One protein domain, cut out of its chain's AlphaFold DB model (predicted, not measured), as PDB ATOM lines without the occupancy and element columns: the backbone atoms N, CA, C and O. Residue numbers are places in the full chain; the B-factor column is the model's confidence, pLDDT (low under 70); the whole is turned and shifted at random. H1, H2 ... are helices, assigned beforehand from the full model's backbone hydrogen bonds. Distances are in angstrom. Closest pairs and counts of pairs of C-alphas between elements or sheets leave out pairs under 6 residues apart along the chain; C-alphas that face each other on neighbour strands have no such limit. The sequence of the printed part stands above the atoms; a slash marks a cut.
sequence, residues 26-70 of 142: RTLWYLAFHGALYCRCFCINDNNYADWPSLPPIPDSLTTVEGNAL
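Overview. This is residues 26 to 70 of the 142 residues of the protein "Polyribonucleotide nucleotidyltransferase" of Trema orientale (UniProt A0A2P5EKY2). What shape do these atoms make? One long helix, H1, makes one long side of a narrow, loose loop; after a turn, residues 48 to 59 fold back alongside it with no named element, leading to the short helix H2 near the beginning of H1. The last residues, 64 to 70, swing round from H2 and end near Arg 26. What is it built of, and how large is it? The printed part has 45 residues with two named helices, H1 then H2, and no named strand; the class is all helix, though under half of the residues, 21, are in named elements. It is a rod spanning 41 by 15 by 12 A, only just loose, close to extended, with a radius of gyration of the C-alphas of 13.7 A.

Along the chain. Where is H1? It holds residues 26 to 42, 24.6 A from first to last C-alpha, from C-alpha 26 at (10.976, 10.064, 15.837) to C-alpha 42 at (5.680, 5.743, 39.466). Where is H2? It holds residues 60 to 63, and C-alpha 63 is at (17.629, 2.777, 12.057).

Arrangement. How do H1 and H2 stand? They are close but not clearly touching; their closest C-alphas, those of Arg 26 and Leu 62, are 6.9 A apart. What do the helix backbones show? In H1 every O i to N i+4 pair is within hydrogen-bond range; H2 is too short for such a pair, and its one O i to N i+3 pair is within range.

Size, cuts and confidence. How far does it reach? The two C-alphas farthest apart, those of Asp 46 and Asn 68, are 41.5 A apart, while those of Arg 26 and Leu 70, first and last printed, are 8.1 A apart. What joins the helices, and what stands free? The link from H1 to H2, 17 residues, is long, and the printed part has no cut. Residues 41 to 47 and 63 to 69 stand free. Where is confidence low? The mean pLDDT of the printed part is 79.7, and residues 63 to 70 are under 70.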
ATOM      1  N   ARG A  26       9.967  10.159  14.776       85.81
ATOM      2  CA  ARG A  26      10.976  10.064  15.837       85.81
ATOM      3  C   ARG A  26      10.446  10.650  17.141       85.81
ATOM      4  O   ARG A  26      10.540   9.996  18.177       85.81
ATOM      5  N   THR A  27       9.903  11.863  17.106       86.44
ATOM      6  CA  THR A  27       9.394  12.551  18.296       86.44
ATOM      7  C   THR A  27       8.166  11.836  18.862       86.44
ATOM      8  O   THR A  27       8.047  11.702  20.078       86.44
ATOM      9  N   LEU A  28       7.292  11.299  18.002       88.31
ATOM     10  CA  LEU A  28       6.164  10.453  18.408       88.31
ATOM     11  C   LEU A  28       6.634   9.186  19.127       88.31
ATOM     12  O   LEU A  28       6.105   8.852  20.189       88.31
ATOM     13  N   TRP A  29       7.647   8.505  18.585       89.56
ATOM     14  CA  TRP A  29       8.227   7.328  19.226       89.56
ATOM     15  C   TRP A  29       8.861   7.677  20.575       89.56
ATOM     16  O   TRP A  29       8.555   7.019  21.569       89.56
ATOM     17  N   TYR A  30       9.667   8.742  20.646       88.69
ATOM     18  CA  TYR A  30      10.247   9.210  21.908       88.69
ATOM     19  C   TYR A  30       9.172   9.534  22.945       88.69
ATOM     20  O   TYR A  30       9.304   9.139  24.101       88.69
ATOM     21  N   LEU A  31       8.095  10.216  22.544       88.88
ATOM     22  CA  LEU A  31       6.984  10.550  23.432       88.88
ATOM     23  C   LEU A  31       6.304   9.289  23.980       88.88
ATOM     24  O   LEU A  31       6.084   9.190  25.188       88.88
ATOM     25  N   ALA A  32       6.010   8.309  23.120       89.62
ATOM     26  CA  ALA A  32       5.408   7.041  23.528       89.62
ATOM     27  C   ALA A  32       6.340   6.231  24.445       89.62
ATOM     28  O   ALA A  32       5.908   5.701  25.472       89.62
ATOM     29  N   PHE A  33       7.626   6.167  24.102       91.06
ATOM     30  CA  PHE A  33       8.644   5.439  24.849       91.06
ATOM     31  C   PHE A  33       8.875   6.045  26.238       91.06
ATOM     32  O   PHE A  33       8.787   5.341  27.246       91.06
ATOM     33  N   HIS A  34       9.095   7.361  26.314       89.25
ATOM     34  CA  HIS A  34       9.228   8.071  27.584       89.25
ATOM     35  C   HIS A  34       7.951   7.981  28.414       89.25
ATOM     36  O   HIS A  34       8.037   7.725  29.610       89.25
ATOM     37  N   GLY A  35       6.773   8.128  27.800       88.25
ATOM     38  CA  GLY A  35       5.495   7.964  28.492       88.25
ATOM     39  C   GLY A  35       5.377   6.596  29.169       88.25
ATOM     40  O   GLY A  35       5.049   6.520  30.351       88.25
ATOM     41  N   ALA A  36       5.728   5.519  28.460       87.81
ATOM     42  CA  ALA A  36       5.713   4.170  29.020       87.81
ATOM     43  C   ALA A  36       6.715   3.995  30.178       87.81
ATOM     44  O   ALA A  36       6.373   3.396  31.198       87.81
ATOM     45  N   LEU A  37       7.933   4.534  30.052       87.56
ATOM     46  CA  LEU A  37       8.950   4.456  31.106       87.56
ATOM     47  C   LEU A  37       8.585   5.278  32.345       87.56
ATOM     48  O   LEU A  37       8.699   4.772  33.459       87.56
ATOM     49  N   TYR A  38       8.109   6.513  32.168       86.31
ATOM     50  CA  TYR A  38       7.705   7.363  33.288       86.31
ATOM     51  C   TYR A  38       6.595   6.709  34.108       86.31
ATOM     52  O   TYR A  38       6.695   6.661  35.331       86.31
ATOM     53  N   CYS A  39       5.579   6.146  33.454       81.31
ATOM     54  CA  CYS A  39       4.499   5.448  34.147       81.31
ATOM     55  C   CYS A  39       5.013   4.250  34.969       81.31
ATOM     56  O   CYS A  39       4.568   4.053  36.098       81.31
ATOM     57  N   ARG A  40       6.005   3.506  34.464       85.12
ATOM     58  CA  ARG A  40       6.655   2.419  35.218       85.12
ATOM     59  C   ARG A  40       7.418   2.928  36.445       85.12
ATOM     60  O   ARG A  40       7.321   2.309  37.498       85.12
ATOM     61  N   CYS A  41       8.105   4.071  36.354       80.94
ATOM     62  CA  CYS A  41       8.824   4.663  37.493       80.94
ATOM     63  C   CYS A  41       7.906   5.026  38.674       80.94
ATOM     64  O   CYS A  41       8.340   4.964  39.821       80.94
ATOM     65  N   PHE A  42       6.650   5.408  38.413       77.75
ATOM     66  CA  PHE A  42       5.680   5.743  39.466       77.75
ATOM     67  C   PHE A  42       4.906   4.531  39.998       77.75
ATOM     68  O   PHE A  42       4.341   4.595  41.088       77.75
ATOM     69  N   CYS A  43       4.886   3.427  39.254       72.31
ATOM     70  CA  CYS A  43       4.151   2.216  39.593       72.31
ATOM     71  C   CYS A  43       5.117   1.070  39.903       72.31
ATOM     72  O   CYS A  43       5.210   0.100  39.148       72.31
ATOM     73  N   ILE A  44       5.835   1.196  41.023       72.50
ATOM     74  CA  ILE A  44       6.716   0.141  41.535       72.50
ATOM     75  C   ILE A  44       5.865  -1.106  41.807       72.50
ATOM     76  O   ILE A  44       4.923  -1.062  42.599       72.50
ATOM     77  N   ASN A  45       6.190  -2.202  41.127       71.94
ATOM     78  CA  ASN A  45       5.550  -3.503  41.288       71.94
ATOM     79  C   ASN A  45       6.638  -4.587  41.328       71.94
ATOM     80  O   ASN A  45       7.576  -4.557  40.529       71.94
ATOM     81  N   ASP A  46       6.493  -5.556  42.228       81.62
ATOM     82  CA  ASP A  46       7.460  -6.635  42.459       81.62
ATOM     83  C   ASP A  46       7.472  -7.692  41.340       81.62
ATOM     84  O   ASP A  46       8.347  -8.554  41.296       81.62
ATOM     85  N   ASN A  47       6.532  -7.625  40.390       86.38
ATOM     86  CA  ASN A  47       6.441  -8.567  39.271       86.38
ATOM     87  C   ASN A  47       7.267  -8.184  38.030       86.38
ATOM     88  O   ASN A  47       7.008  -8.695  36.939       86.38
ATOM     89  N   ASN A  48       8.236  -7.275  38.172       81.19
ATOM     90  CA  ASN A  48       9.102  -6.824  37.077       81.19
ATOM     91  C   ASN A  48       8.318  -6.288  35.858       81.19
ATOM     92  O   ASN A  48       8.687  -6.522  34.707       81.19
ATOM     93  N   TYR A  49       7.218  -5.573  36.114       80.62
ATOM     94  CA  TYR A  49       6.352  -4.971  35.095       80.62
ATOM     95  C   TYR A  49       5.703  -5.979  34.129       80.62
ATOM     96  O   TYR A  49       5.368  -5.605  33.006       80.62
ATOM     97  N   ALA A  50       5.497  -7.236  34.535       82.56
ATOM     98  CA  ALA A  50       4.901  -8.265  33.673       82.56
ATOM     99  C   ALA A  50       3.493  -7.898  33.158       82.56
ATOM    100  O   ALA A  50       3.136  -8.263  32.041       82.56
ATOM    101  N   ASP A  51       2.722  -7.133  33.938       85.25
ATOM    102  CA  ASP A  51       1.377  -6.674  33.554       85.25
ATOM    103  C   ASP A  51       1.390  -5.448  32.624       85.25
ATOM    104  O   ASP A  51       0.340  -4.990  32.171       85.25
ATOM    105  N   TRP A  52       2.563  -4.864  32.365       83.25
ATOM    106  CA  TRP A  52       2.676  -3.653  31.561       83.25
ATOM    107  C   TRP A  52       2.767  -3.975  30.071       83.25
ATOM    108  O   TRP A  52       3.443  -4.931  29.682       83.25
ATOM    109  N   PRO A  53       2.189  -3.125  29.202       84.62
ATOM    110  CA  PRO A  53       2.421  -3.239  27.771       84.62
ATOM    111  C   PRO A  53       3.919  -3.137  27.462       84.62
ATOM    112  O   PRO A  53       4.669  -2.416  28.137       84.62
ATOM    113  N   SER A  54       4.358  -3.865  26.435       87.44
ATOM    114  CA  SER A  54       5.735  -3.814  25.946       87.44
ATOM    115  C   SER A  54       6.108  -2.396  25.513       87.44
ATOM    116  O   SER A  54       5.266  -1.645  25.017       87.44
ATOM    117  N   LEU A  55       7.383  -2.037  25.675       87.69
ATOM    118  CA  LEU A  55       7.881  -0.756  25.179       87.69
ATOM    119  C   LEU A  55       7.745  -0.702  23.649       87.69
ATOM    120  O   LEU A  55       7.940  -1.731  22.995       87.69
ATOM    121  N   PRO A  56       7.413   0.468  23.075       89.12
ATOM    122  CA  PRO A  56       7.300   0.601  21.632       89.12
ATOM    123  C   PRO A  56       8.660   0.303  20.978       89.12
ATOM    124  O   PRO A  56       9.669   0.889  21.389       89.12
ATOM    125  N   PRO A  57       8.719  -0.596  19.978       88.62
ATOM    126  CA  PRO A  57       9.963  -0.894  19.279       88.62
ATOM    127  C   PRO A  57      10.453   0.337  18.510       88.62
ATOM    128  O   PRO A  57       9.655   1.202  18.146       88.62
ATOM    129  N   ILE A  58      11.763   0.419  18.276       87.94
ATOM    130  CA  ILE A  58      12.359   1.489  17.467       87.94
ATOM    131  C   ILE A  58      11.860   1.327  16.020       87.94
ATOM    132  O   ILE A  58      12.024   0.239  15.471       87.94
ATOM    133  N   PRO A  59      11.272   2.363  15.394       85.62
ATOM    134  CA  PRO A  59      10.847   2.297  13.999       85.62
ATOM    135  C   PRO A  59      12.025   2.086  13.035       85.62
ATOM    136  O   PRO A  59      13.078   2.712  13.185       85.62
ATOM    137  N   ASP A  60      11.823   1.267  12.000       82.19
ATOM    138  CA  ASP A  60      12.834   0.953  10.970       82.19
ATOM    139  C   ASP A  60      13.281   2.188  10.161       82.19
ATOM    140  O   ASP A  60      14.392   2.258   9.626       82.19
ATOM    141  N   SER A  61      12.433   3.216  10.098       75.31
ATOM    142  CA  SER A  61      12.757   4.510   9.495       75.31
ATOM    143  C   SER A  61      13.824   5.288  10.274       75.31
ATOM    144  O   SER A  61      14.461   6.177   9.715       75.31
ATOM    145  N   LEU A  62      14.049   4.973  11.556       72.19
ATOM    146  CA  LEU A  62      15.051   5.634  12.397       72.19
ATOM    147  C   LEU A  62      16.399   4.910  12.396       72.19
ATOM    148  O   LEU A  62      17.413   5.541  12.692       72.19
ATOM    149  N   THR A  63      16.419   3.617  12.068       68.25
ATOM    150  CA  THR A  63      17.629   2.777  12.057       68.25
ATOM    151  C   THR A  63      18.445   2.922  10.772       68.25
ATOM    152  O   THR A  63      19.633   2.620  10.766       68.25
ATOM    153  N   THR A  64      17.834   3.428   9.697       62.47
ATOM    154  CA  THR A  64      18.438   3.578   8.361       62.47
ATOM    155  C   THR A  64      18.990   4.981   8.071       62.47
ATOM    156  O   THR A  64      19.610   5.196   7.031       62.47
ATOM    157  N   VAL A  65      18.808   5.948   8.979       58.19
ATOM    158  CA  VAL A  65      19.254   7.338   8.786       58.19
ATOM    159  C   VAL A  65      20.650   7.537   9.375       58.19
ATOM    160  O   VAL A  65      20.817   8.070  10.473       58.19
ATOM    161  N   GLU A  66      21.676   7.157   8.617       51.94
ATOM    162  CA  GLU A  66      23.020   7.707   8.802       51.94
ATOM    163  C   GLU A  66      23.043   9.145   8.247       51.94
ATOM    164  O   GLU A  66      23.047   9.372   7.042       51.94
ATOM    165  N   GLY A  67      23.032  10.147   9.134       53.56
ATOM    166  CA  GLY A  67      23.552  11.485   8.809       53.56
ATOM    167  C   GLY A  67      22.563  12.643   8.632       53.56
ATOM    168  O   GLY A  67      23.001  13.789   8.693       53.56
ATOM    169  N   ASN A  68      21.250  12.418   8.513       53.03
ATOM    170  CA  ASN A  68      20.288  13.527   8.561       53.03
ATOM    171  C   ASN A  68      19.782  13.715   9.994       53.03
ATOM    172  O   ASN A  68      18.962  12.945  10.496       53.03
ATOM    173  N   ALA A  69      20.283  14.753  10.666       61.03
ATOM    174  CA  ALA A  69      19.713  15.240  11.913       61.03
ATOM    175  C   ALA A  69      18.267  15.686  11.642       61.03
ATOM    176  O   ALA A  69      18.042  16.810  11.198       61.03
ATOM    177  N   LEU A  70      17.297  14.784  11.842       65.81
ATOM    178  CA  LEU A  70      15.879  15.139  11.831       65.81
ATOM    179  C   LEU A  70      15.695  16.326  12.779       65.81
ATOM    180  O   LEU A  70      16.129  16.260  13.932       65.81
TER     181      LEU A  70